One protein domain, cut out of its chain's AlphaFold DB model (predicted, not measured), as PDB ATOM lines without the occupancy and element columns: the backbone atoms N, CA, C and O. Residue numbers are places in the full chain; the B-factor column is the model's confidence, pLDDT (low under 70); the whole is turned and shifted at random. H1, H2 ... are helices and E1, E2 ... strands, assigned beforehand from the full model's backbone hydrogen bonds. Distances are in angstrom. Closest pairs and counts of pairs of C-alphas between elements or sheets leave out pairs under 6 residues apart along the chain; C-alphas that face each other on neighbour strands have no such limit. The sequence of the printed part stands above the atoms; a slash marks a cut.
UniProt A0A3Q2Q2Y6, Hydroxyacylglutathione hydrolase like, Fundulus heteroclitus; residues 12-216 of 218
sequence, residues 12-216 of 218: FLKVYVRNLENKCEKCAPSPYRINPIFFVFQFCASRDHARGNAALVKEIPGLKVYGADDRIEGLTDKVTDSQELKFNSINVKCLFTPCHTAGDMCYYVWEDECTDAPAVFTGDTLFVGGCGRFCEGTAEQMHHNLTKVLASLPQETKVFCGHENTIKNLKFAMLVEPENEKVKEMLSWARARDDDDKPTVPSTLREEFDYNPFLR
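This is residues 12 to 216 of the 218 residues of the protein "Hydroxyacylglutathione hydrolase like" of Fundulus heteroclitus (UniProt A0A3Q2Q2Y6). A strongly twisted five-stranded sheet, E3 to E7, makes the middle of the domain, with the small parallel strand pair E1 and E2 and the helices H1 and H2 to one side, and H3 and H6 grazing it from the other. Beyond the E7 edge, the helical hairpin of H4 and H5 packs on H6, while at the other end of the domain a bare loop, residues 22 to 32, sticks out as a long arm. The printed part has 205 residues, with six named helices and seven named strands in the order E1 H1 H2 E2 E3 E4 E5 E6 H3 E7 H4 H5 H6. The class is mixed, with 92 residues in named elements, under half; the large sheet, in the order E3 E4 E5 E6 E7, is mixed. The whole is compact, with a radius of gyration of the C-alphas of 18.0 A and spans of 53 by 44 by 31 A.

After residues 12 to 38, E1, residues 39 to 41, is the parallel neighbour of E2, residues 64 to 67, with N 40 and O 64 2.8 A apart. H1, residues 47 to 50, and H2, residues 53 to 59, lie between them in the chain and meet only through their link; the four make a strand-helix-strand unit, two parallel neighbour strands with helices between, and its crossover is right-handed. The closest C-alphas of H2 and E2 are those of Asn 53 and Val 65, 7.5 A apart. E3, residues 84 to 87, E4, residues 90 to 96, E5, residues 105 to 111, and E6, residues 119 to 123, form a meander, each strand the antiparallel neighbour of the one before. N 85 and O 92 of E3 and E4 are 2.8 A apart, N 93 and O 108 of E4 and E5 2.8 A, and N 109 and O 119 of E5 and E6 2.8 A. The closest C-alphas of E2 and E5 are those of Gly 67 and Met 105, 7.0 A apart. H3, residues 139 to 152, only grazes the sheet, with its residues 145 to 150. E7, residues 158 to 161, is an edge strand parallel to E6, with N 120 and O 158 2.8 A apart; E6, H3 and E7 make a second such unit, also right-handed. H4, residues 166 to 176, and H5, residues 181 to 195, form a helical hairpin: they touch at Leu 170 and Leu 187, their closest C-alphas, 5.7 A apart, at a shallow tilt of 26 degrees, opposite ways. H6, residues 205 to 211, only grazes the sheet, with residues 205 to 208, and touches H5, about perpendicular at 75 degrees, with residues 182 to 186 of H5 alone; the closest C-alphas are those of Val 183 and Tyr 211, 5.0 A apart. Every O i to N i+4 pair is within hydrogen-bond range in H2, H4 and H5, against 7 of 10 in H3 and 1 of 3 in H6, where 4 of 4 O i to N i+3 pairs are; H1 is too short for such a pair.

E1 begins at C-alpha 39, (88.956, 26.120, 43.241), and is 6.8 A long; H1 measures 5.2 A, H2 9.8 A, E2 10.0 A and E3 10.3 A. E4 measures 19.3 A, E5 20.1 A, E6 12.6 A, H3 18.7 A and E7 9.9 A. H4 measures 15.1 A, H5 21.3 A and H6 10.6 A, ending at C-alpha 211, (62.287, 20.518, 23.943).

The C-alphas farthest apart are those of Ala 28 and Glu 140, 56.2 A. The printed part has no cut. The links E2 to E3 and E6 to H3 are long. Confidence is low, under 70, at residues 12 to 39; the mean pLDDT of the printed part is 85.8.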
ATOM      1  N   PHE A  12      85.627  28.255  26.313       36.34
ATOM      2  CA  PHE A  12      85.736  27.461  27.536       36.34
ATOM      3  C   PHE A  12      84.807  27.998  28.609       36.34
ATOM      4  O   PHE A  12      84.914  29.161  29.008       36.34
ATOM      5  N   LEU A  13      83.937  27.133  29.126       37.16
ATOM      6  CA  LEU A  13      83.223  27.403  30.363       37.16
ATOM      7  C   LEU A  13      84.164  27.119  31.543       37.16
ATOM      8  O   LEU A  13      84.265  25.999  32.028       37.16
ATOM      9  N   LYS A  14      84.872  28.151  32.011       43.38
ATOM     10  CA  LYS A  14      85.535  28.114  33.320       43.38
ATOM     11  C   LYS A  14      84.552  28.607  34.371       43.38
ATOM     12  O   LYS A  14      84.170  29.777  34.358       43.38
ATOM     13  N   VAL A  15      84.137  27.715  35.264       43.84
ATOM     14  CA  VAL A  15      83.240  28.065  36.365       43.84
ATOM     15  C   VAL A  15      84.055  28.717  37.468       43.84
ATOM     16  O   VAL A  15      84.785  28.059  38.203       43.84
ATOM     17  N   TYR A  16      83.926  30.035  37.580       45.06
ATOM     18  CA  TYR A  16      84.410  30.777  38.734       45.06
ATOM     19  C   TYR A  16      83.253  30.982  39.696       45.06
ATOM     20  O   TYR A  16      82.311  31.721  39.397       45.06
ATOM     21  N   VAL A  17      83.340  30.365  40.866       41.31
ATOM     22  CA  VAL A  17      82.437  30.686  41.963       41.31
ATOM     23  C   VAL A  17      83.012  31.901  42.687       41.31
ATOM     24  O   VAL A  17      83.995  31.812  43.422       41.31
ATOM     25  N   ARG A  18      82.448  33.082  42.413       41.81
ATOM     26  CA  ARG A  18      82.886  34.330  43.044       41.81
ATOM     27  C   ARG A  18      82.198  34.489  44.396       41.81
ATOM     28  O   ARG A  18      80.983  34.660  44.441       41.81
ATOM     29  N   ASN A  19      82.980  34.501  45.472       36.44
ATOM     30  CA  ASN A  19      82.496  34.904  46.788       36.44
ATOM     31  C   ASN A  19      82.215  36.422  46.770       36.44
ATOM     32  O   ASN A  19      83.125  37.207  46.482       36.44
ATOM     33  N   LEU A  20      80.970  36.838  47.010       34.44
ATOM     34  CA  LEU A  20      80.606  38.238  47.243       34.44
ATOM     35  C   LEU A  20      80.411  38.428  48.745       34.44
ATOM     36  O   LEU A  20      79.289  38.409  49.236       34.44
ATOM     37  N   GLU A  21      81.500  38.622  49.479       30.33
ATOM     38  CA  GLU A  21      81.388  39.051  50.869       30.33
ATOM     39  C   GLU A  21      81.107  40.561  50.936       30.33
ATOM     40  O   GLU A  21      81.860  41.378  50.404       30.33
ATOM     41  N   ASN A  22      80.019  40.890  51.641       33.78
ATOM     42  CA  ASN A  22      79.611  42.190  52.182       33.78
ATOM     43  C   ASN A  22      79.112  43.275  51.208       33.78
ATOM     44  O   ASN A  22      79.863  44.118  50.719       33.78
ATOM     45  N   LYS A  23      77.779  43.377  51.095       37.03
ATOM     46  CA  LYS A  23      77.094  44.664  50.895       37.03
ATOM     47  C   LYS A  23      76.662  45.222  52.257       37.03
ATOM     48  O   LYS A  23      75.750  44.697  52.879       37.03
ATOM     49  N   CYS A  24      77.272  46.328  52.675       31.27
ATOM     50  CA  CYS A  24      76.593  47.333  53.489       31.27
ATOM     51  C   CYS A  24      76.282  48.494  52.541       31.27
ATOM     52  O   CYS A  24      77.204  49.140  52.044       31.27
ATOM     53  N   GLU A  25      75.005  48.747  52.249       39.03
ATOM     54  CA  GLU A  25      74.557  49.750  51.263       39.03
ATOM     55  C   GLU A  25      74.875  51.210  51.649       39.03
ATOM     56  O   GLU A  25      74.548  52.133  50.911       39.03
ATOM     57  N   LYS A  26      75.542  51.442  52.788       37.00
ATOM     58  CA  LYS A  26      75.868  52.780  53.304       37.00
ATOM     59  C   LYS A  26      77.327  53.211  53.118       37.00
ATOM     60  O   LYS A  26      77.677  54.310  53.538       37.00
ATOM     61  N   CYS A  27      78.179  52.396  52.495       32.22
ATOM     62  CA  CYS A  27      79.600  52.715  52.331       32.22
ATOM     63  C   CYS A  27      79.938  53.015  50.858       32.22
ATOM     64  O   CYS A  27      79.583  52.248  49.968       32.22
ATOM     65  N   ALA A  28      80.618  54.142  50.623       30.02
ATOM     66  CA  ALA A  28      81.098  54.658  49.333       30.02
ATOM     67  C   ALA A  28      81.806  53.597  48.447       30.02
ATOM     68  O   ALA A  28      82.291  52.593  48.977       30.02
ATOM     69  N   PRO A  29      81.906  53.799  47.111       40.06
ATOM     70  CA  PRO A  29      82.389  52.781  46.178       40.06
ATOM     71  C   PRO A  29      83.849  52.406  46.460       40.06
ATOM     72  O   PRO A  29      84.787  53.096  46.069       40.06
ATOM     73  N   SER A  30      84.036  51.284  47.150       32.78
ATOM     74  CA  SER A  30      85.328  50.622  47.304       32.78
ATOM     75  C   SER A  30      85.742  50.008  45.957       32.78
ATOM     76  O   SER A  30      84.890  49.424  45.277       32.78
ATOM     77  N   PRO A  31      87.019  50.113  45.536       34.25
ATOM     78  CA  PRO A  31      87.491  49.466  44.320       34.25
ATOM     79  C   PRO A  31      87.251  47.961  44.443       34.25
ATOM     80  O   PRO A  31      87.671  47.342  45.419       34.25
ATOM     81  N   TYR A  32      86.546  47.381  43.469       35.88
ATOM     82  CA  TYR A  32      86.205  45.962  43.411       35.88
ATOM     83  C   TYR A  32      87.418  45.080  43.757       35.88
ATOM     84  O   TYR A  32      88.260  44.815  42.898       35.88
ATOM     85  N   ARG A  33      87.512  44.582  44.998       34.34
ATOM     86  CA  ARG A  33      88.466  43.521  45.330       34.34
ATOM     87  C   ARG A  33      87.980  42.259  44.631       34.34
ATOM     88  O   ARG A  33      86.928  41.709  44.950       34.34
ATOM     89  N   ILE A  34      88.706  41.841  43.601       39.19
ATOM     90  CA  ILE A  34      88.509  40.533  42.986       39.19
ATOM     91  C   ILE A  34      88.959  39.517  44.036       39.19
ATOM     92  O   ILE A  34      90.155  39.377  44.270       39.19
ATOM     93  N   ASN A  35      88.008  38.858  44.703       44.50
ATOM     94  CA  ASN A  35      88.334  37.722  45.560       44.50
ATOM     95  C   ASN A  35      89.068  36.656  44.728       44.50
ATOM     96  O   ASN A  35      88.664  36.419  43.581       44.50
ATOM     97  N   PRO A  36      90.156  36.063  45.253       52.22
ATOM     98  CA  PRO A  36      90.958  35.112  44.500       52.22
ATOM     99  C   PRO A  36      90.150  33.855  44.161       52.22
ATOM    100  O   PRO A  36      89.174  33.512  44.824       52.22
ATOM    101  N   ILE A  37      90.533  33.198  43.070       57.19
ATOM    102  CA  ILE A  37      89.962  31.915  42.657       57.19
ATOM    103  C   ILE A  37      90.490  30.866  43.633       57.19
ATOM    104  O   ILE A  37      91.702  30.695  43.730       57.19
ATOM    105  N   PHE A  38      89.599  30.177  44.344       59.97
ATOM    106  CA  PHE A  38      90.002  29.178  45.338       59.97
ATOM    107  C   PHE A  38      89.946  27.739  44.808       59.97
ATOM    108  O   PHE A  38      90.667  26.880  45.311       59.97
ATOM    109  N   PHE A  39      89.133  27.466  43.782       63.56
ATOM    110  CA  PHE A  39      88.956  26.120  43.241       63.56
ATOM    111  C   PHE A  39      88.512  26.116  41.770       63.56
ATOM    112  O   PHE A  39      87.953  27.098  41.273       63.56
ATOM    113  N   VAL A  40      88.763  24.996  41.091       72.94
ATOM    114  CA  VAL A  40      88.321  24.667  39.728       72.94
ATOM    115  C   VAL A  40      87.601  23.322  39.765       72.94
ATOM    116  O   VAL A  40      88.119  22.362  40.331       72.94
ATOM    117  N   PHE A  41      86.430  23.255  39.135       74.62
ATOM    118  CA  PHE A  41      85.724  22.005  38.874       74.62
ATOM    119  C   PHE A  41      85.961  21.573  37.435       74.62
ATOM    120  O   PHE A  41      85.705  22.341  36.506       74.62
ATOM    121  N   GLN A  42      86.456  20.353  37.268       80.88
ATOM    122  CA  GLN A  42      86.760  19.770  35.978       80.88
ATOM    123  C   GLN A  42      85.728  18.700  35.628       80.88
ATOM    124  O   GLN A  42      85.645  17.674  36.296       80.88
ATOM    125  N   PHE A  43      84.976  18.928  34.550       76.31
ATOM    126  CA  PHE A  43      83.909  18.019  34.118       76.31
ATOM    127  C   PHE A  43      84.439  16.702  33.568       76.31
ATOM    128  O   PHE A  43      83.920  15.645  33.892       76.31
ATOM    129  N   CYS A  44      85.469  16.768  32.729       72.44
ATOM    130  CA  CYS A  44      86.071  15.613  32.079       72.44
ATOM    131  C   CYS A  44      87.531  15.896  31.706       72.44
ATOM    132  O   CYS A  44      87.997  17.038  31.765       72.44
ATOM    133  N   ALA A  45      88.261  14.856  31.298       70.25
ATOM    134  CA  ALA A  45      89.665  14.964  30.900       70.25
ATOM    135  C   ALA A  45      89.877  15.476  29.462       70.25
ATOM    136  O   ALA A  45      91.015  15.526  28.986       70.25
ATOM    137  N   SER A  46      88.812  15.840  28.736       71.25
ATOM    138  CA  SER A  46      88.956  16.330  27.367       71.25
ATOM    139  C   SER A  46      89.791  17.616  27.332       71.25
ATOM    140  O   SER A  46      89.797  18.444  28.250       71.25
ATOM    141  N   ARG A  47      90.571  17.770  26.261       70.94
ATOM    142  CA  ARG A  47      91.608  18.805  26.177       70.94
ATOM    143  C   ARG A  47      91.032  20.218  26.212       70.94
ATOM    144  O   ARG A  47      91.666  21.132  26.731       70.94
ATOM    145  N   ASP A  48      89.873  20.416  25.610       75.38
ATOM    146  CA  ASP A  48      89.147  21.676  25.623       75.38
ATOM    147  C   ASP A  48      88.671  22.046  27.031       75.38
ATOM    148  O   ASP A  48      88.693  23.218  27.382       75.38
ATOM    149  N   HIS A  49      88.398  21.087  27.907       71.62
ATOM    150  CA  HIS A  49      88.033  21.420  29.280       71.62
ATOM    151  C   HIS A  49      89.251  21.512  30.217       71.62
ATOM    152  O   HIS A  49      89.297  22.419  31.043       71.62
ATOM    153  N   ALA A  50      90.248  20.626  30.100       78.19
ATOM    154  CA  ALA A  50      91.297  20.460  31.122       78.19
ATOM    155  C   ALA A  50      92.626  21.197  30.851       78.19
ATOM    156  O   ALA A  50      93.399  21.439  31.779       78.19
ATOM    157  N   ARG A  51      92.920  21.617  29.606       79.56
ATOM    158  CA  ARG A  51      94.263  22.139  29.236       79.56
ATOM    159  C   ARG A  51      94.712  23.397  29.984       79.56
ATOM    160  O   ARG A  51      95.871  23.792  29.900       79.56
ATOM    161  N   GLY A  52      93.781  24.111  30.615       80.69
ATOM    162  CA  GLY A  52      94.080  25.337  31.353       80.69
ATOM    163  C   GLY A  52      94.612  25.094  32.765       80.69
ATOM    164  O   GLY A  52      95.109  26.038  33.377       80.69
ATOM    165  N   ASN A  53      94.494  23.870  33.280       82.06
ATOM    166  CA  ASN A  53      94.656  23.585  34.702       82.06
ATOM    167  C   ASN A  53      96.112  23.687  35.154       82.06
ATOM    168  O   ASN A  53      96.385  24.394  36.118       82.06
ATOM    169  N   ALA A  54      97.056  23.082  34.426       83.56
ATOM    170  CA  ALA A  54      98.478  23.142  34.781       83.56
ATOM    171  C   ALA A  54      99.006  24.584  34.871       83.56
ATOM    172  O   ALA A  54      99.728  24.931  35.807       83.56
ATOM    173  N   ALA A  55      98.607  25.442  33.926       83.56
ATOM    174  CA  ALA A  55      98.966  26.857  33.950       83.56
ATOM    175  C   ALA A  55      98.346  27.578  35.160       83.56
ATOM    176  O   ALA A  55      99.053  28.287  35.872       83.56
ATOM    177  N   LEU A  56      97.058  27.346  35.441       80.06
ATOM    178  CA  LEU A  56      96.359  27.970  36.569       80.06
ATOM    179  C   LEU A  56      96.921  27.546  37.930       80.06
ATOM    180  O   LEU A  56      97.116  28.398  38.791       80.06
ATOM    181  N   VAL A  57      97.216  26.259  38.122       83.69
ATOM    182  CA  VAL A  57      97.804  25.737  39.370       83.69
ATOM    183  C   VAL A  57      99.193  26.334  39.613       83.69
ATOM    184  O   VAL A  57      99.551  26.626  40.751       83.69
ATOM    185  N   LYS A  58      99.970  26.572  38.548       85.62
ATOM    186  CA  LYS A  58     101.272  27.242  38.649       85.62
ATOM    187  C   LYS A  58     101.141  28.728  39.004       85.62
ATOM    188  O   LYS A  58     101.970  29.247  39.747       85.62
ATOM    189  N   GLU A  59     100.140  29.411  38.453       85.19
ATOM    190  CA  GLU A  59      99.897  30.841  38.696       85.19
ATOM    191  C   GLU A  59      99.270  31.122  40.068       85.19
ATOM    192  O   GLU A  59      99.499  32.192  40.633       85.19
ATOM    193  N   ILE A  60      98.490  30.182  40.606       81.56
ATOM    194  CA  ILE A  60      97.727  30.349  41.845       81.56
ATOM    195  C   ILE A  60      98.143  29.254  42.843       81.56
ATOM    196  O   ILE A  60      97.547  28.174  42.867       81.56
ATOM    197  N   PRO A  61      99.156  29.515  43.693       83.25
ATOM    198  CA  PRO A  61      99.570  28.573  44.726       83.25
ATOM    199  C   PRO A  61      98.410  28.200  45.654       83.25
ATOM    200  O   PRO A  61      97.698  29.069  46.155       83.25
ATOM    201  N   GLY A  62      98.234  26.902  45.897       85.38
ATOM    202  CA  GLY A  62      97.150  26.381  46.734       85.38
ATOM    203  C   GLY A  62      95.800  26.237  46.025       85.38
ATOM    204  O   GLY A  62      94.839  25.830  46.674       85.38
ATOM    205  N   LEU A  63      95.715  26.529  44.718       84.50
ATOM    206  CA  LEU A  63      94.511  26.277  43.927       84.50
ATOM    207  C   LEU A  63      94.154  24.788  43.938       84.50
ATOM    208  O   LEU A  63      94.984  23.934  43.630       84.50
ATOM    209  N   LYS A  64      92.889  24.506  44.247       86.75
ATOM    210  CA  LYS A  64      92.321  23.161  44.251       86.75
ATOM    211  C   LYS A  64      91.639  22.856  42.917       86.75
ATOM    212  O   LYS A  64      90.790  23.626  42.474       86.75
ATOM    213  N   VAL A  65      91.992  21.747  42.278       87.56
ATOM    214  CA  VAL A  65      91.366  21.246  41.048       87.56
ATOM    215  C   VAL A  65      90.662  19.936  41.375       87.56
ATOM    216  O   VAL A  65      91.312  18.934  41.679       87.56
ATOM    217  N   TYR A  66      89.334  19.973  41.309       91.69
ATOM    218  CA  TYR A  66      88.447  18.849  41.575       91.69
ATOM    219  C   TYR A  66      88.021  18.174  40.274       91.69
ATOM    220  O   TYR A  66      87.724  18.853  39.294       91.69
ATOM    221  N   GLY A  67      87.948  16.845  40.275       92.62
ATOM    222  CA  GLY A  67      87.582  16.037  39.109       92.62
ATOM    223  C   GLY A  67      87.532  14.549  39.448       92.62
ATOM    224  O   GLY A  67      88.003  14.145  40.509       92.62
ATOM    225  N   ALA A  68      86.955  13.728  38.573       94.25
ATOM    226  CA  ALA A  68      86.795  12.288  38.817       94.25
ATOM    227  C   ALA A  68      87.793  11.403  38.048       94.25
ATOM    228  O   ALA A  68      87.873  10.199  38.291       94.25
ATOM    229  N   ASP A  69      88.576  11.989  37.140       92.62
ATOM    230  CA  ASP A  69      89.421  11.271  36.186       92.62
ATOM    231  C   ASP A  69      90.906  11.581  36.396       92.62
ATOM    232  O   ASP A  69      91.311  12.742  36.361       92.62
ATOM    233  N   ASP A  70      91.738  10.548  36.558       93.31
ATOM    234  CA  ASP A  70      93.188  10.700  36.766       93.31
ATOM    235  C   ASP A  70      93.907  11.285  35.537       93.31
ATOM    236  O   ASP A  70      95.040  11.755  35.637       93.31
ATOM    237  N   ARG A  71      93.250  11.283  34.369       93.06
ATOM    238  CA  ARG A  71      93.745  11.915  33.138       93.06
ATOM    239  C   ARG A  71      93.622  13.442  33.167       93.06
ATOM    240  O   ARG A  71      94.154  14.104  32.276       93.06
ATOM    241  N   ILE A  72      92.922  14.015  34.151       89.19
ATOM    242  CA  ILE A  72      92.799  15.465  34.312       89.19
ATOM    243  C   ILE A  72      94.156  16.048  34.695       89.19
ATOM    244  O   ILE A  72      94.675  15.849  35.794       89.19
ATOM    245  N   GLU A  73      94.718  16.836  33.785       86.06
ATOM    246  CA  GLU A  73      95.944  17.569  34.057       86.06
ATOM    247  C   GLU A  73      95.724  18.566  35.207       86.06
ATOM    248  O   GLU A  73      94.723  19.283  35.246       86.06
ATOM    249  N   GLY A  74      96.658  18.609  36.158       86.75
ATOM    250  CA  GLY A  74      96.583  19.504  37.315       86.75
ATOM    251  C   GLY A  74      95.556  19.109  38.378       86.75
ATOM    252  O   GLY A  74      95.334  19.916  39.275       86.75
ATOM    253  N   LEU A  75      94.948  17.915  38.304       91.75
ATOM    254  CA  LEU A  75      94.057  17.394  39.346       91.75
ATOM    255  C   LEU A  75      94.773  17.375  40.703       91.75
ATOM    256  O   LEU A  75      95.863  16.814  40.827       91.75
ATOM    257  N   THR A  76      94.148  17.959  41.722       93.00
ATOM    258  CA  THR A  76      94.679  17.945  43.093       93.00
ATOM    259  C   THR A  76      93.804  17.133  44.038       93.00
ATOM    260  O   THR A  76      94.320  16.537  44.981       93.00
ATOM    261  N   ASP A  77      92.492  17.097  43.794       94.50
ATOM    262  CA  ASP A  77      91.517  16.496  44.698       94.50
ATOM    263  C   ASP A  77      90.519  15.669  43.876       94.50
ATOM    264  O   ASP A  77      89.606  16.194  43.236       94.50
ATOM    265  N   LYS A  78      90.711  14.347  43.872       96.25
ATOM    266  CA  LYS A  78      89.803  13.426  43.185       96.25
ATOM    267  C   LYS A  78      88.483  13.327  43.949       96.25
ATOM    268  O   LYS A  78      88.496  13.130  45.164       96.25
ATOM    269  N   VAL A  79      87.366  13.443  43.238       96.88
ATOM    270  CA  VAL A  79      86.016  13.337  43.807       96.88
ATOM    271  C   VAL A  79      85.297  12.087  43.323       96.88
ATOM    272  O   VAL A  79      85.588  11.569  42.243       96.88
ATOM    273  N   THR A  80      84.346  11.611  44.122       97.06
ATOM    274  CA  THR A  80      83.502  10.456  43.798       97.06
ATOM    275  C   THR A  80      82.042  10.854  43.630       97.06
ATOM    276  O   THR A  80      81.636  11.957  43.997       97.06
ATOM    277  N   ASP A  81      81.237   9.935  43.094       98.12
ATOM    278  CA  ASP A  81      79.794  10.132  43.010       98.12
ATOM    279  C   ASP A  81      79.179  10.455  44.377       98.12
ATOM    280  O   ASP A  81      79.608   9.932  45.411       98.12
ATOM    281  N   SER A  82      78.171  11.326  44.359       97.62
ATOM    282  CA  SER A  82      77.405  11.780  45.518       97.62
ATOM    283  C   SER A  82      78.225  12.457  46.625       97.62
ATOM    284  O   SER A  82      77.663  12.803  47.663       97.62
ATOM    285  N   GLN A  83      79.524  12.696  46.415       98.06
ATOM    286  CA  GLN A  83      80.357  13.426  47.362       98.06
ATOM    287  C   GLN A  83      79.888  14.879  47.463       98.06
ATOM    288  O   GLN A  83      79.778  15.586  46.457       98.06
ATOM    289  N   GLU A  84      79.674  15.332  48.693       97.19
ATOM    290  CA  GLU A  84      79.355  16.720  48.990       97.19
ATOM    291  C   GLU A  84      80.607  17.477  49.434       97.19
ATOM    292  O   GLU A  84      81.411  17.006  50.243       97.19
ATOM    293  N   LEU A  85      80.776  18.666  48.871       93.31
ATOM    294  CA  LEU A  85      81.830  19.615  49.182       93.31
ATOM    295  C   LEU A  85      81.177  20.916  49.639       93.31
ATOM    296  O   LEU A  85      80.113  21.296  49.148       93.31
ATOM    297  N   LYS A  86      81.838  21.630  50.548       89.94
ATOM    298  CA  LYS A  86      81.350  22.913  51.049       89.94
ATOM    299  C   LYS A  86      82.431  23.976  50.957       89.94
ATOM    300  O   LYS A  86      83.545  23.785  51.443       89.94
ATOM    301  N   PHE A  87      82.073  25.107  50.363       84.44
ATOM    302  CA  PHE A  87      82.928  26.276  50.193       84.44
ATOM    303  C   PHE A  87      82.185  27.500  50.731       84.44
ATOM    304  O   PHE A  87      81.389  28.120  50.027       84.44
ATOM    305  N   ASN A  88      82.431  27.851  51.993       85.44
ATOM    306  CA  ASN A  88      81.670  28.880  52.713       85.44
ATOM    307  C   ASN A  88      80.158  28.559  52.713       85.44
ATOM    308  O   ASN A  88      79.768  27.502  53.211       85.44
ATOM    309  N   SER A  89      79.310  29.441  52.170       84.88
ATOM    310  CA  SER A  89      77.860  29.222  52.043       84.88
ATOM    311  C   SER A  89      77.469  28.284  50.899       84.88
ATOM    312  O   SER A  89      76.305  27.912  50.790       84.88
ATOM    313  N   ILE A  90      78.423  27.914  50.041       87.62
ATOM    314  CA  ILE A  90      78.158  27.231  48.779       87.62
ATOM    315  C   ILE A  90      78.350  25.734  48.974       87.62
ATOM    316  O   ILE A  90      79.460  25.260  49.234       87.62
ATOM    317  N   ASN A  91      77.256  25.000  48.827       92.25
ATOM    318  CA  ASN A  91      77.235  23.550  48.841       92.25
ATOM    319  C   ASN A  91      77.371  23.037  47.402       92.25
ATOM    320  O   ASN A  91      76.775  23.595  46.477       92.25
ATOM    321  N   VAL A  92      78.165  21.986  47.209       95.62
ATOM    322  CA  VAL A  92      78.386  21.343  45.911       95.62
ATOM    323  C   VAL A  92      78.205  19.842  46.062       95.62
ATOM    324  O   VAL A  92      78.886  19.226  46.874       95.62
ATOM    325  N   LYS A  93      77.346  19.240  45.245       98.00
ATOM    326  CA  LYS A  93      77.205  17.789  45.120       98.00
ATOM    327  C   LYS A  93      77.797  17.330  43.793       98.00
ATOM    328  O   LYS A  93      77.417  17.827  42.730       98.00
ATOM    329  N   CYS A  94      78.731  16.388  43.871       97.94
ATOM    330  CA  CYS A  94      79.354  15.747  42.718       97.94
ATOM    331  C   CYS A  94      78.415  14.650  42.194       97.94
ATOM    332  O   CYS A  94      77.962  13.810  42.969       97.94
ATOM    333  N   LEU A  95      78.100  14.673  40.901       98.44
ATOM    334  CA  LEU A  95      77.205  13.725  40.240       98.44
ATOM    335  C   LEU A  95      77.970  13.023  39.117       98.44
ATOM    336  O   LEU A  95      78.263  13.638  38.089       98.44
ATOM    337  N   PHE A  96      78.320  11.757  39.315       98.06
ATOM    338  CA  PHE A  96      79.094  11.006  38.333       98.06
ATOM    339  C   PHE A  96      78.212  10.642  37.137       98.06
ATOM    340  O   PHE A  96      77.181   9.989  37.288       98.06
ATOM    341  N   THR A  97      78.615  11.071  35.941       98.06
ATOM    342  CA  THR A  97      77.810  10.946  34.718       98.06
ATOM    343  C   THR A  97      78.622  10.355  33.562       98.06
ATOM    344  O   THR A  97      78.739  10.976  32.503       98.06
ATOM    345  N   PRO A  98      79.175   9.134  33.709       97.69
ATOM    346  CA  PRO A  98      80.025   8.531  32.690       97.69
ATOM    347  C   PRO A  98      79.227   8.301  31.407       97.69
ATOM    348  O   PRO A  98      78.187   7.648  31.439       97.69
ATOM    349  N   CYS A  99      79.705   8.833  30.285       97.62
ATOM    350  CA  CYS A  99      79.255   8.463  28.941       97.62
ATOM    351  C   CYS A  99      80.085   9.195  27.884       97.62
ATOM    352  O   CYS A  99      80.730   8.571  27.037       97.62
ATOM    353  N   HIS A 100      80.077  10.533  27.935       95.19
ATOM    354  CA  HIS A 100      80.855  11.335  26.999       95.19
ATOM    355  C   HIS A 100      82.347  11.059  27.168       95.19
ATOM    356  O   HIS A 100      83.006  10.693  26.196       95.19
ATOM    357  N   THR A 101      82.835  11.107  28.405       94.81
ATOM    358  CA  THR A 101      84.026  10.373  28.836       94.81
ATOM    359  C   THR A 101      83.665   9.410  29.968       94.81
ATOM    360  O   THR A 101      82.610   9.536  30.600       94.81
ATOM    361  N   ALA A 102      84.536   8.440  30.243       94.94
ATOM    362  CA  ALA A 102      84.370   7.498  31.347       94.94
ATOM    363  C   ALA A 102      84.499   8.169  32.728       94.94
ATOM    364  O   ALA A 102      84.097   7.585  33.730       94.94
ATOM    365  N   GLY A 103      85.063   9.380  32.774       94.06
ATOM    366  CA  GLY A 103      85.304  10.164  33.981       94.06
ATOM    367  C   GLY A 103      84.440  11.422  34.101       94.06
ATOM    368  O   GLY A 103      84.798  12.309  34.874       94.06
ATOM    369  N   ASP A 104      83.356  11.531  33.324       94.81
ATOM    370  CA  ASP A 104      82.478  12.706  33.329       94.81
ATOM    371  C   ASP A 104      81.821  12.927  34.703       94.81
ATOM    372  O   ASP A 104      81.279  12.004  35.317       94.81
ATOM    373  N   MET A 105      81.857  14.174  35.168       96.12
ATOM    374  CA  MET A 105      81.308  14.622  36.444       96.12
ATOM    375  C   MET A 105      80.503  15.907  36.249       96.12
ATOM    376  O   MET A 105      81.016  16.907  35.743       96.12
ATOM    377  N   CYS A 106      79.252  15.898  36.702       97.06
ATOM    378  CA  CYS A 106      78.429  17.092  36.841       97.06
ATOM    379  C   CYS A 106      78.524  17.639  38.276       97.06
ATOM    380  O   CYS A 106      78.711  16.888  39.233       97.06
ATOM    381  N   TYR A 107      78.348  18.950  38.443       96.88
ATOM    382  CA  TYR A 107      78.409  19.603  39.756       96.88
ATOM    383  C   TYR A 107      77.123  20.377  40.024       96.88
ATOM    384  O   TYR A 107      76.864  21.393  39.378       96.88
ATOM    385  N   TYR A 108      76.322  19.895  40.972       97.38
ATOM    386  CA  TYR A 108      75.117  20.571  41.449       97.38
ATOM    387  C   TYR A 108      75.466  21.500  42.611       97.38
ATOM    388  O   TYR A 108      76.164  21.089  43.533       97.38
ATOM    389  N   VAL A 109      75.013  22.750  42.565       95.12
ATOM    390  CA  VAL A 109      75.450  23.830  43.451       95.12
ATOM    391  C   VAL A 109      74.251  24.597  43.998       95.12
ATOM    392  O   VAL A 109      73.380  25.020  43.232       95.12
ATOM    393  N   TRP A 110      74.231  24.817  45.312       93.12
ATOM    394  CA  TRP A 110      73.186  25.581  46.000       93.12
ATOM    395  C   TRP A 110      73.724  26.298  47.249       93.12
ATOM    396  O   TRP A 110      74.839  26.042  47.702       93.12
ATOM    397  N   GLU A 111      72.918  27.202  47.807       92.06
ATOM    398  CA  GLU A 111      73.171  27.904  49.071       92.06
ATOM    399  C   GLU A 111      71.900  27.774  49.941       92.06
ATOM    400  O   GLU A 111      70.809  28.063  49.451       92.06
ATOM    401  N   ASP A 112      72.011  27.325  51.201       88.38
ATOM    402  CA  ASP A 112      70.853  26.909  52.030       88.38
ATOM    403  C   ASP A 112      69.847  28.042  52.330       88.38
ATOM    404  O   ASP A 112      68.651  27.799  52.457       88.38
ATOM    405  N   GLU A 113      70.321  29.287  52.419       87.12
ATOM    406  CA  GLU A 113      69.506  30.475  52.730       87.12
ATOM    407  C   GLU A 113      69.279  31.378  51.502       87.12
ATOM    408  O   GLU A 113      68.894  32.542  51.631       87.12
ATOM    409  N   CYS A 114      69.538  30.876  50.290       85.00
ATOM    410  CA  CYS A 114      69.374  31.650  49.063       85.00
ATOM    411  C   CYS A 114      68.009  31.401  48.417       85.00
ATOM    412  O   CYS A 114      67.581  30.266  48.238       85.00
ATOM    413  N   THR A 115      67.331  32.480  48.020       87.88
ATOM    414  CA  THR A 115      66.055  32.405  47.291       87.88
ATOM    415  C   THR A 115      66.230  32.145  45.794       87.88
ATOM    416  O   THR A 115      65.243  31.897  45.104       87.88
ATOM    417  N   ASP A 116      67.452  32.252  45.266       87.88
ATOM    418  CA  ASP A 116      67.726  31.933  43.866       87.88
ATOM    419  C   ASP A 116      67.702  30.417  43.652       87.88
ATOM    420  O   ASP A 116      68.202  29.650  44.471       87.88
ATOM    421  N   ALA A 117      67.187  29.991  42.497       90.38
ATOM    422  CA  ALA A 117      67.231  28.589  42.104       90.38
ATOM    423  C   ALA A 117      68.680  28.051  42.050       90.38
ATOM    424  O   ALA A 117      69.587  28.786  41.624       90.38
ATOM    425  N   PRO A 118      68.890  26.771  42.412       94.44
ATOM    426  CA  PRO A 118      70.193  26.122  42.346       94.44
ATOM    427  C   PRO A 118      70.689  26.000  40.898       94.44
ATOM    428  O   PRO A 118      69.963  26.272  39.936       94.44
ATOM    429  N   ALA A 119      71.943  25.588  40.726       95.62
ATOM    430  CA  ALA A 119      72.549  25.395  39.412       95.62
ATOM    431  C   ALA A 119      73.196  24.019  39.285       95.62
ATOM    432  O   ALA A 119      73.685  23.462  40.260       95.62
ATOM    433  N   VAL A 120      73.262  23.498  38.066       96.50
ATOM    434  CA  VAL A 120      74.053  22.323  37.721       96.50
ATOM    435  C   VAL A 120      74.966  22.646  36.551       96.50
ATOM    436  O   VAL A 120      74.542  23.186  35.528       96.50
ATOM    437  N   PHE A 121      76.238  22.316  36.717       95.94
ATOM    438  CA  PHE A 121      77.228  22.392  35.661       95.94
ATOM    439  C   PHE A 121      77.415  21.014  35.058       95.94
ATOM    440  O   PHE A 121      77.841  20.090  35.753       95.94
ATOM    441  N   THR A 122      77.070  20.875  33.784       96.06
ATOM    442  CA  THR A 122      76.856  19.563  33.161       96.06
ATOM    443  C   THR A 122      77.974  19.131  32.229       96.06
ATOM    444  O   THR A 122      77.895  18.043  31.660       96.06
ATOM    445  N   GLY A 123      78.992  19.979  32.041       92.62
ATOM    446  CA  GLY A 123      80.063  19.736  31.079       92.62
ATOM    447  C   GLY A 123      79.495  19.315  29.728       92.62
ATOM    448  O   GLY A 123      78.645  20.010  29.164       92.62
ATOM    449  N   ASP A 124      79.919  18.141  29.270       94.88
ATOM    450  CA  ASP A 124      79.501  17.570  27.993       94.88
ATOM    451  C   ASP A 124      78.487  16.427  28.162       94.88
ATOM    452  O   ASP A 124      78.249  15.678  27.224       94.88
ATOM    453  N   THR A 125      77.844  16.295  29.329       97.25
ATOM    454  CA  THR A 125      76.759  15.324  29.553       97.25
ATOM    455  C   THR A 125      75.422  15.844  29.002       97.25
ATOM    456  O   THR A 125      74.849  15.242  28.093       97.25
ATOM    457  N   LEU A 126      74.942  16.988  29.504       98.25
ATOM    458  CA  LEU A 126      73.694  17.642  29.079       98.25
ATOM    459  C   LEU A 126      74.013  19.004  28.457       98.25
ATOM    460  O   LEU A 126      74.711  19.809  29.075       98.25
ATOM    461  N   PHE A 127      73.470  19.272  27.271       97.94
ATOM    462  CA  PHE A 127      73.503  20.582  26.617       97.94
ATOM    463  C   PHE A 127      72.096  21.154  26.524       97.94
ATOM    464  O   PHE A 127      71.131  20.394  26.527       97.94
ATOM    465  N   VAL A 128      71.987  22.466  26.303       98.00
ATOM    466  CA  VAL A 128      70.701  23.062  25.934       98.00
ATOM    467  C   VAL A 128      70.188  22.407  24.647       98.00
ATOM    468  O   VAL A 128      70.822  22.490  23.584       98.00
ATOM    469  N   GLY A 129      69.079  21.677  24.766       98.19
ATOM    470  CA  GLY A 129      68.405  20.961  23.679       98.19
ATOM    471  C   GLY A 129      69.147  19.733  23.142       98.19
ATOM    472  O   GLY A 129      68.787  19.237  22.073       98.19
ATOM    473  N   GLY A 130      70.198  19.257  23.815       98.25
ATOM    474  CA  GLY A 130      70.997  18.118  23.354       98.25
ATOM    475  C   GLY A 130      71.725  17.358  24.465       98.25
ATOM    476  O   GLY A 130      71.541  17.623  25.649       98.25
ATOM    477  N   CYS A 131      72.592  16.420  24.080       98.25
ATOM    478  CA  CYS A 131      73.484  15.700  24.992       98.25
ATOM    479  C   CYS A 131      74.870  15.474  24.366       98.25
ATOM    480  O   CYS A 131      75.081  15.713  23.170       98.25
ATOM    481  N   GLY A 132      75.820  15.030  25.187       96.56
ATOM    482  CA  GLY A 132      77.154  14.622  24.753       96.56
ATOM    483  C   GLY A 132      77.156  13.514  23.715       96.56
ATOM    484  O   GLY A 132      76.332  12.608  23.746       96.56
ATOM    485  N   ARG A 133      78.167  13.513  22.841       95.94
ATOM    486  CA  ARG A 133      78.495  12.304  22.068       95.94
ATOM    487  C   ARG A 133      79.030  11.229  23.007       95.94
ATOM    488  O   ARG A 133      79.822  11.559  23.882       95.94
ATOM    489  N   PHE A 134      78.675   9.971  22.778       96.56
ATOM    490  CA  PHE A 134      79.049   8.847  23.646       96.56
ATOM    491  C   PHE A 134      80.459   8.351  23.279       96.56
ATOM    492  O   PHE A 134      80.604   7.348  22.586       96.56
ATOM    493  N   CYS A 135      81.508   9.103  23.633       95.50
ATOM    494  CA  CYS A 135      82.865   8.764  23.180       95.50
ATOM    495  C   CYS A 135      83.454   7.566  23.936       95.50
ATOM    496  O   CYS A 135      84.204   6.796  23.342       95.50
ATOM    497  N   GLU A 136      83.126   7.409  25.222       97.19
ATOM    498  CA  GLU A 136      83.683   6.358  26.092       97.19
ATOM    499  C   GLU A 136      82.594   5.613  26.887       97.19
ATOM    500  O   GLU A 136      82.871   5.013  27.925       97.19
ATOM    501  N   GLY A 137      81.346   5.651  26.421       97.12
ATOM    502  CA  GLY A 137      80.219   5.016  27.095       97.12
ATOM    503  C   GLY A 137      79.081   4.631  26.160       97.12
ATOM    504  O   GLY A 137      79.234   4.569  24.942       97.12
ATOM    505  N   THR A 138      77.934   4.328  26.756       98.44
ATOM    506  CA  THR A 138      76.780   3.690  26.108       98.44
ATOM    507  C   THR A 138      75.548   4.590  26.121       98.44
ATOM    508  O   THR A 138      75.459   5.547  26.897       98.44
ATOM    509  N   ALA A 139      74.572   4.270  25.267       97.75
ATOM    510  CA  ALA A 139      73.297   4.979  25.228       97.75
ATOM    511  C   ALA A 139      72.516   4.804  26.537       97.75
ATOM    512  O   ALA A 139      71.918   5.758  27.029       97.75
ATOM    513  N   GLU A 140      72.581   3.615  27.136       97.81
ATOM    514  CA  GLU A 140      71.974   3.289  28.423       97.81
ATOM    515  C   GLU A 140      72.560   4.152  29.544       97.81
ATOM    516  O   GLU A 140      71.814   4.685  30.365       97.81
ATOM    517  N   GLN A 141      73.884   4.347  29.545       98.38
ATOM    518  CA  GLN A 141      74.550   5.249  30.484       98.38
ATOM    519  C   GLN A 141      74.087   6.695  30.305       98.38
ATOM    520  O   GLN A 141      73.689   7.316  31.288       98.38
ATOM    521  N   MET A 142      74.070   7.231  29.076       98.38
ATOM    522  CA  MET A 142      73.583   8.601  28.860       98.38
ATOM    523  C   MET A 142      72.123   8.738  29.293       98.38
ATOM    524  O   MET A 142      71.773   9.670  30.011       98.38
ATOM    525  N   HIS A 143      71.270   7.793  28.903       97.69
ATOM    526  CA  HIS A 143      69.862   7.810  29.269       97.69
ATOM    527  C   HIS A 143      69.672   7.799  30.793       97.69
ATOM    528  O   HIS A 143      68.876   8.583  31.314       97.69
ATOM    529  N   HIS A 144      70.434   6.975  31.516       98.00
ATOM    530  CA  HIS A 144      70.440   6.966  32.978       98.00
ATOM    531  C   HIS A 144      70.905   8.310  33.562       98.00
ATOM    532  O   HIS A 144      70.220   8.876  34.417       98.00
ATOM    533  N   ASN A 145      72.022   8.856  33.072       98.38
ATOM    534  CA  ASN A 145      72.563  10.137  33.534       98.38
ATOM    535  C   ASN A 145      71.538  11.266  33.368       98.38
ATOM    536  O   ASN A 145      71.307  12.043  34.291       98.38
ATOM    537  N   LEU A 146      70.870  11.332  32.216       98.12
ATOM    538  CA  LEU A 146      69.878  12.366  31.936       98.12
ATOM    539  C   LEU A 146      68.595  12.171  32.760       98.12
ATOM    540  O   LEU A 146      68.145  13.101  33.425       98.12
ATOM    541  N   THR A 147      68.015  10.968  32.753       96.25
ATOM    542  CA  THR A 147      66.647  10.730  33.262       96.25
ATOM    543  C   THR A 147      66.559  10.259  34.710       96.25
ATOM    544  O   THR A 147      65.465  10.250  35.279       96.25
ATOM    545  N   LYS A 148      67.674   9.846  35.319       97.06
ATOM    546  CA  LYS A 148      67.724   9.388  36.717       97.06
ATOM    547  C   LYS A 148      68.637  10.246  37.574       97.06
ATOM    548  O   LYS A 148      68.250  10.568  38.690       97.06
ATOM    549  N   VAL A 149      69.801  10.645  37.061       98.25
ATOM    550  CA  VAL A 149      70.746  11.471  37.828       98.25
ATOM    551  C   VAL A 149      70.343  12.942  37.747       98.25
ATOM    552  O   VAL A 149      69.899  13.505  38.746       98.25
ATOM    553  N   LEU A 150      70.412  13.561  36.565       98.25
ATOM    554  CA  LEU A 150      70.124  14.992  36.399       98.25
ATOM    555  C   LEU A 150      68.642  15.322  36.615       98.25
ATOM    556  O   LEU A 150      68.329  16.275  37.317       98.25
ATOM    557  N   ALA A 151      67.731  14.494  36.101       96.00
ATOM    558  CA  ALA A 151      66.289  14.643  36.306       96.00
ATOM    559  C   ALA A 151      65.830  14.544  37.772       96.00
ATOM    560  O   ALA A 151      64.706  14.936  38.076       96.00
ATOM    561  N   SER A 152      66.655  13.994  38.673       97.00
ATOM    562  CA  SER A 152      66.316  13.929  40.102       97.00
ATOM    563  C   SER A 152      66.503  15.260  40.834       97.00
ATOM    564  O   SER A 152      66.031  15.410  41.961       97.00
ATOM    565  N   LEU A 153      67.198  16.214  40.212       98.25
ATOM    566  CA  LEU A 153      67.395  17.553  40.754       98.25
ATOM    567  C   LEU A 153      66.097  18.379  40.658       98.25
ATOM    568  O   LEU A 153      65.224  18.071  39.841       98.25
ATOM    569  N   PRO A 154      65.958  19.460  41.451       97.94
ATOM    570  CA  PRO A 154      64.794  20.339  41.364       97.94
ATOM    571  C   PRO A 154      64.596  20.899  39.948       97.94
ATOM    572  O   PRO A 154      65.562  21.254  39.273       97.94
ATOM    573  N   GLN A 155      63.351  21.004  39.483       97.62
ATOM    574  CA  GLN A 155      63.048  21.375  38.092       97.62
ATOM    575  C   GLN A 155      63.512  22.798  37.731       97.62
ATOM    576  O   GLN A 155      63.830  23.085  36.581       97.62
ATOM    577  N   GLU A 156      63.570  23.692  38.707       96.81
ATOM    578  CA  GLU A 156      64.066  25.061  38.577       96.81
ATOM    579  C   GLU A 156      65.597  25.159  38.477       96.81
ATOM    580  O   GLU A 156      66.117  26.254  38.249       96.81
ATOM    581  N   THR A 157      66.325  24.045  38.633       97.75
ATOM    582  CA  THR A 157      67.790  24.029  38.565       97.75
ATOM    583  C   THR A 157      68.264  24.584  37.227       97.75
ATOM    584  O   THR A 157      67.915  24.064  36.165       97.75
ATOM    585  N   LYS A 158      69.101  25.620  37.290       97.31
ATOM    586  CA  LYS A 158      69.728  26.252  36.128       97.31
ATOM    587  C   LYS A 158      70.801  25.338  35.541       97.31
ATOM    588  O   LYS A 158      71.694  24.910  36.268       97.31
ATOM    589  N   VAL A 159      70.765  25.085  34.240       96.25
ATOM    590  CA  VAL A 159      71.717  24.218  33.536       96.25
ATOM    591  C   VAL A 159      72.793  25.064  32.860       96.25
ATOM    592  O   VAL A 159      72.502  25.920  32.026       96.25
ATOM    593  N   PHE A 160      74.055  24.806  33.203       95.25
ATOM    594  CA  PHE A 160      75.232  25.426  32.590       95.25
ATOM    595  C   PHE A 160      76.096  24.358  31.914       95.25
ATOM    596  O   PHE A 160      76.848  23.637  32.575       95.25
ATOM    597  N   CYS A 161      76.003  24.267  30.589       92.12
ATOM    598  CA  CYS A 161      76.695  23.250  29.805       92.12
ATOM    599  C   CYS A 161      78.013  23.735  29.181       92.12
ATOM    600  O   CYS A 161      78.258  24.933  29.049       92.12
ATOM    601  N   GLY A 162      78.860  22.791  28.762       84.38
ATOM    602  CA  GLY A 162      80.232  23.043  28.310       84.38
ATOM    603  C   GLY A 162      80.376  23.810  26.993       84.38
ATOM    604  O   GLY A 162      81.392  24.478  26.793       84.38
ATOM    605  N   HIS A 163      79.370  23.754  26.111       86.69
ATOM    606  CA  HIS A 163      79.464  24.274  24.741       86.69
ATOM    607  C   HIS A 163      78.228  25.041  24.276       86.69
ATOM    608  O   HIS A 163      77.096  24.656  24.556       86.69
ATOM    609  N   GLU A 164      78.464  26.055  23.443       90.12
ATOM    610  CA  GLU A 164      77.436  26.824  22.731       90.12
ATOM    611  C   GLU A 164      77.022  26.088  21.439       90.12
ATOM    612  O   GLU A 164      77.491  26.387  20.338       90.12
ATOM    613  N   ASN A 165      76.205  25.041  21.594       93.38
ATOM    614  CA  ASN A 165      75.703  24.193  20.499       93.38
ATOM    615  C   ASN A 165      74.176  24.270  20.318       93.38
ATOM    616  O   ASN A 165      73.615  23.552  19.488       93.38
ATOM    617  N   THR A 166      73.504  25.162  21.043       97.25
ATOM    618  CA  THR A 166      72.044  25.214  21.196       97.25
ATOM    619  C   THR A 166      71.290  25.281  19.873       97.25
ATOM    620  O   THR A 166      70.379  24.492  19.644       97.25
ATOM    621  N   ILE A 167      71.713  26.129  18.926       98.00
ATOM    622  CA  ILE A 167      71.068  26.210  17.601       98.00
ATOM    623  C   ILE A 167      71.173  24.883  16.834       98.00
ATOM    624  O   ILE A 167      70.226  24.483  16.154       98.00
ATOM    625  N   LYS A 168      72.322  24.198  16.898       98.19
ATOM    626  CA  LYS A 168      72.510  22.907  16.213       98.19
ATOM    627  C   LYS A 168      71.655  21.824  16.861       98.19
ATOM    628  O   LYS A 168      70.999  21.072  16.147       98.19
ATOM    629  N   ASN A 169      71.635  21.799  18.189       98.50
ATOM    630  CA  ASN A 169      70.838  20.872  18.979       98.50
ATOM    631  C   ASN A 169      69.339  21.036  18.685       98.50
ATOM    632  O   ASN A 169      68.670  20.069  18.337       98.50
ATOM    633  N   LEU A 170      68.832  22.270  18.692       98.56
ATOM    634  CA  LEU A 170      67.423  22.562  18.416       98.56
ATOM    635  C   LEU A 170      67.034  22.312  16.953       98.56
ATOM    636  O   LEU A 170      65.913  21.899  16.681       98.56
ATOM    637  N   LYS A 171      67.953  22.484  15.990       98.50
ATOM    638  CA  LYS A 171      67.722  22.037  14.601       98.50
ATOM    639  C   LYS A 171      67.540  20.521  14.509       98.50
ATOM    640  O   LYS A 171      66.721  20.067  13.719       98.50
ATOM    641  N   PHE A 172      68.300  19.752  15.290       98.50
ATOM    642  CA  PHE A 172      68.109  18.306  15.379       98.50
ATOM    643  C   PHE A 172      66.798  17.963  16.098       98.50
ATOM    644  O   PHE A 172      66.030  17.161  15.580       98.50
ATOM    645  N   ALA A 173      66.482  18.625  17.214       98.25
ATOM    646  CA  ALA A 173      65.206  18.451  17.908       98.25
ATOM    647  C   ALA A 173      64.002  18.726  16.986       98.25
ATOM    648  O   ALA A 173      63.059  17.944  16.972       98.25
ATOM    649  N   MET A 174      64.078  19.752  16.128       97.69
ATOM    650  CA  MET A 174      63.054  20.050  15.116       97.69
ATOM    651  C   MET A 174      62.872  18.936  14.080       97.69
ATOM    652  O   MET A 174      61.794  18.807  13.508       97.69
ATOM    653  N   LEU A 175      63.923  18.168  13.782       97.56
ATOM    654  CA  LEU A 175      63.823  17.016  12.888       97.56
ATOM    655  C   LEU A 175      63.125  15.837  13.582       97.56
ATOM    656  O   LEU A 175      62.391  15.103  12.928       97.56
ATOM    657  N   VAL A 176      63.369  15.660  14.885       97.56
ATOM    658  CA  VAL A 176      62.805  14.568  15.694       97.56
ATOM    659  C   VAL A 176      61.333  14.827  16.036       97.56
ATOM    660  O   VAL A 176      60.511  13.931  15.875       97.56
ATOM    661  N   GLU A 177      60.988  16.048  16.455       96.62
ATOM    662  CA  GLU A 177      59.626  16.460  16.818       96.62
ATOM    663  C   GLU A 177      59.199  17.732  16.038       96.62
ATOM    664  O   GLU A 177      59.165  18.825  16.612       96.62
ATOM    665  N   PRO A 178      58.849  17.639  14.736       96.75
ATOM    666  CA  PRO A 178      58.536  18.812  13.900       96.75
ATOM    667  C   PRO A 178      57.356  19.664  14.383       96.75
ATOM    668  O   PRO A 178      57.301  20.868  14.121       96.75
ATOM    669  N   GLU A 179      56.423  19.050  15.107       97.38
ATOM    670  CA  GLU A 179      55.215  19.695  15.632       97.38
ATOM    671  C   GLU A 179      55.394  20.241  17.060       97.38
ATOM    672  O   GLU A 179      54.463  20.815  17.622       97.38
ATOM    673  N   ASN A 180      56.577  20.091  17.669       97.88
ATOM    674  CA  ASN A 180      56.831  20.613  19.007       97.88
ATOM    675  C   ASN A 180      57.075  22.134  18.960       97.88
ATOM    676  O   ASN A 180      58.169  22.611  18.646       97.88
ATOM    677  N   GLU A 181      56.045  22.908  19.311       98.25
ATOM    678  CA  GLU A 181      56.103  24.376  19.351       98.25
ATOM    679  C   GLU A 181      57.183  24.909  20.303       98.25
ATOM    680  O   GLU A 181      57.812  25.924  20.002       98.25
ATOM    681  N   LYS A 182      57.496  24.200  21.399       98.12
ATOM    682  CA  LYS A 182      58.564  24.615  22.323       98.12
ATOM    683  C   LYS A 182      59.938  24.576  21.667       98.12
ATOM    684  O   LYS A 182      60.747  25.474  21.895       98.12
ATOM    685  N   VAL A 183      60.190  23.601  20.793       98.38
ATOM    686  CA  VAL A 183      61.439  23.546  20.019       98.38
ATOM    687  C   VAL A 183      61.518  24.727  19.045       98.38
ATOM    688  O   VAL A 183      62.572  25.356  18.932       98.38
ATOM    689  N   LYS A 184      60.410  25.078  18.374       98.31
ATOM    690  CA  LYS A 184      60.344  26.225  17.445       98.31
ATOM    691  C   LYS A 184      60.604  27.549  18.170       98.31
ATOM    692  O   LYS A 184      61.430  28.344  17.713       98.31
ATOM    693  N   GLU A 185      59.940  27.757  19.308       98.19
ATOM    694  CA  GLU A 185      60.123  28.921  20.184       98.19
ATOM    695  C   GLU A 185      61.585  29.052  20.624       98.19
ATOM    696  O   GLU A 185      62.210  30.096  20.412       98.19
ATOM    697  N   MET A 186      62.162  27.974  21.159       98.12
ATOM    698  CA  MET A 186      63.543  27.979  21.640       98.12
ATOM    699  C   MET A 186      64.560  28.160  20.518       98.12
ATOM    700  O   MET A 186      65.571  28.832  20.715       98.12
ATOM    701  N   LEU A 187      64.310  27.617  19.322       98.31
ATOM    702  CA  LEU A 187      65.198  27.817  18.176       98.31
ATOM    703  C   LEU A 187      65.194  29.279  17.716       98.31
ATOM    704  O   LEU A 187      66.248  29.811  17.360       98.31
ATOM    705  N   SER A 188      64.027  29.928  17.726       98.06
ATOM    706  CA  SER A 188      63.901  31.357  17.429       98.06
ATOM    707  C   SER A 188      64.644  32.204  18.465       98.06
ATOM    708  O   SER A 188      65.477  33.038  18.107       98.06
ATOM    709  N   TRP A 189      64.426  31.919  19.751       98.12
ATOM    710  CA  TRP A 189      65.124  32.572  20.857       98.12
ATOM    711  C   TRP A 189      66.647  32.407  20.769       98.12
ATOM    712  O   TRP A 189      67.379  33.386  20.900       98.12
ATOM    713  N   ALA A 190      67.133  31.195  20.488       97.62
ATOM    714  CA  ALA A 190      68.561  30.915  20.387       97.62
ATOM    715  C   ALA A 190      69.215  31.678  19.224       97.62
ATOM    716  O   ALA A 190      70.314  32.198  19.389       97.62
ATOM    717  N   ARG A 191      68.530  31.800  18.076       97.62
ATOM    718  CA  ARG A 191      69.002  32.612  16.939       97.62
ATOM    719  C   ARG A 191      69.093  34.091  17.289       97.62
ATOM    720  O   ARG A 191      70.129  34.689  17.054       97.62
ATOM    721  N   ALA A 192      68.058  34.647  17.920       97.62
ATOM    722  CA  ALA A 192      68.066  36.050  18.328       97.62
ATOM    723  C   ALA A 192      69.203  36.366  19.317       97.62
ATOM    724  O   ALA A 192      69.746  37.466  19.307       97.62
ATOM    725  N   ARG A 193      69.583  35.409  20.173       93.75
ATOM    726  CA  ARG A 193      70.735  35.566  21.075       93.75
ATOM    727  C   ARG A 193      72.074  35.471  20.355       93.75
ATOM    728  O   ARG A 193      72.950  36.264  20.670       93.75
ATOM    729  N   ASP A 194      72.217  34.545  19.412       90.50
ATOM    730  CA  ASP A 194      73.420  34.404  18.580       90.50
ATOM    731  C   ASP A 194      73.655  35.661  17.723       90.50
ATOM    732  O   ASP A 194      74.769  36.175  17.686       90.50
ATOM    733  N   ASP A 195      72.589  36.228  17.144       94.00
ATOM    734  CA  ASP A 195      72.634  37.499  16.400       94.00
ATOM    735  C   ASP A 195      73.110  38.679  17.277       94.00
ATOM    736  O   ASP A 195      73.755  39.609  16.787       94.00
ATOM    737  N   ASP A 196      72.828  38.619  18.581       94.88
ATOM    738  CA  ASP A 196      73.212  39.604  19.598       94.88
ATOM    739  C   ASP A 196      74.555  39.283  20.305       94.88
ATOM    740  O   ASP A 196      74.905  39.975  21.266       94.88
ATOM    741  N   ASP A 197      75.284  38.236  19.888       89.75
ATOM    742  CA  ASP A 197      76.502  37.711  20.545       89.75
ATOM    743  C   ASP A 197      76.296  37.410  22.049       89.75
ATOM    744  O   ASP A 197      77.130  37.694  22.910       89.75
ATOM    745  N   LYS A 198      75.121  36.862  22.395       86.81
ATOM    746  CA  LYS A 198      74.739  36.482  23.764       86.81
ATOM    747  C   LYS A 198      74.746  34.956  23.926       86.81
ATOM    748  O   LYS A 198      74.143  34.258  23.113       86.81
ATOM    749  N   PRO A 199      75.292  34.415  25.034       87.69
ATOM    750  CA  PRO A 199      75.283  32.973  25.286       87.69
ATOM    751  C   PRO A 199      73.859  32.461  25.507       87.69
ATOM    752  O   PRO A 199      73.029  33.178  26.068       87.69
ATOM    753  N   THR A 200      73.567  31.216  25.150       92.12
ATOM    754  CA  THR A 200      72.241  30.591  25.346       92.12
ATOM    755  C   THR A 200      72.119  29.814  26.661       92.12
ATOM    756  O   THR A 200      71.145  29.104  26.888       92.12
ATOM    757  N   VAL A 201      73.090  29.975  27.559       91.81
ATOM    758  CA  VAL A 201      73.036  29.478  28.937       91.81
ATOM    759  C   VAL A 201      72.710  30.604  29.933       91.81
ATOM    760  O   VAL A 201      73.050  31.767  29.684       91.81
ATOM    761  N   PRO A 202      72.129  30.275  31.100       94.44
ATOM    762  CA  PRO A 202      71.582  28.962  31.449       94.44
ATOM    763  C   PRO A 202      70.182  28.733  30.859       94.44
ATOM    764  O   PRO A 202      69.437  29.690  30.660       94.44
ATOM    765  N   SER A 203      69.820  27.465  30.662       96.75
ATOM    766  CA  SER A 203      68.421  27.007  30.659       96.75
ATOM    767  C   SER A 203      68.040  26.499  32.060       96.75
ATOM    768  O   SER A 203      68.811  26.655  33.011       96.75
ATOM    769  N   THR A 204      66.874  25.878  32.217       98.25
ATOM    770  CA  THR A 204      66.472  25.129  33.419       98.25
ATOM    771  C   THR A 204      66.149  23.675  33.088       98.25
ATOM    772  O   THR A 204      65.754  23.365  31.966       98.25
ATOM    773  N   LEU A 205      66.250  22.767  34.066       98.12
ATOM    774  CA  LEU A 205      65.853  21.365  33.855       98.12
ATOM    775  C   LEU A 205      64.392  21.238  33.409       98.12
ATOM    776  O   LEU A 205      64.096  20.416  32.547       98.12
ATOM    777  N   ARG A 206      63.494  22.074  33.950       97.81
ATOM    778  CA  ARG A 206      62.091  22.167  33.518       97.81
ATOM    779  C   ARG A 206      61.985  22.403  32.016       97.81
ATOM    780  O   ARG A 206      61.278  21.668  31.344       97.81
ATOM    781  N   GLU A 207      62.694  23.410  31.517       97.88
ATOM    782  CA  GLU A 207      62.710  23.767  30.099       97.88
ATOM    783  C   GLU A 207      63.282  22.636  29.236       97.88
ATOM    784  O   GLU A 207      62.715  22.320  28.195       97.88
ATOM    785  N   GLU A 208      64.360  21.975  29.671       98.31
ATOM    786  CA  GLU A 208      64.946  20.869  28.903       98.31
ATOM    787  C   GLU A 208      63.949  19.720  28.671       98.31
ATOM    788  O   GLU A 208      63.941  19.129  27.593       98.31
ATOM    789  N   PHE A 209      63.048  19.432  29.616       97.25
ATOM    790  CA  PHE A 209      61.990  18.432  29.413       97.25
ATOM    791  C   PHE A 209      60.959  18.817  28.341       97.25
ATOM    792  O   PHE A 209      60.276  17.934  27.815       97.25
ATOM    793  N   ASP A 210      60.854  20.094  27.972       97.81
ATOM    794  CA  ASP A 210      59.886  20.566  26.979       97.81
ATOM    795  C   ASP A 210      60.397  20.429  25.533       97.81
ATOM    796  O   ASP A 210      59.591  20.252  24.616       97.81
ATOM    797  N   TYR A 211      61.716  20.477  25.303       97.94
ATOM    798  CA  TYR A 211      62.287  20.518  23.943       97.94
ATOM    799  C   TYR A 211      63.515  19.635  23.695       97.94
ATOM    800  O   TYR A 211      63.931  19.506  22.542       97.94
ATOM    801  N   ASN A 212      64.149  19.061  24.720       98.38
ATOM    802  CA  ASN A 212      65.352  18.255  24.530       98.38
ATOM    803  C   ASN A 212      64.964  16.802  24.201       98.38
ATOM    804  O   ASN A 212      64.477  16.090  25.083       98.38
ATOM    805  N   PRO A 213      65.204  16.308  22.970       97.81
ATOM    806  CA  PRO A 213      64.731  14.989  22.552       97.81
ATOM    807  C   PRO A 213      65.337  13.850  23.388       97.81
ATOM    808  O   PRO A 213      64.727  12.795  23.534       97.81
ATOM    809  N   PHE A 214      66.510  14.057  23.997       97.56
ATOM    810  CA  PHE A 214      67.175  13.044  24.825       97.56
ATOM    811  C   PHE A 214      66.567  12.895  26.229       97.56
ATOM    812  O   PHE A 214      66.833  11.902  26.909       97.56
ATOM    813  N   LEU A 215      65.732  13.848  26.655       96.31
ATOM    814  CA  LEU A 215      64.949  13.796  27.896       96.31
ATOM    815  C   LEU A 215      63.476  13.418  27.649       96.31
ATOM    816  O   LEU A 215      62.712  13.293  28.603       96.31
ATOM    817  N   ARG A 216      63.088  13.207  26.384       94.81
ATOM    818  CA  ARG A 216      61.701  13.025  25.920       94.81
ATOM    819  C   ARG A 216      61.507  11.702  25.162       94.81
ATOM    820  O   ARG A 216      60.861  11.652  24.126       94.81
TER     821      ARG A 216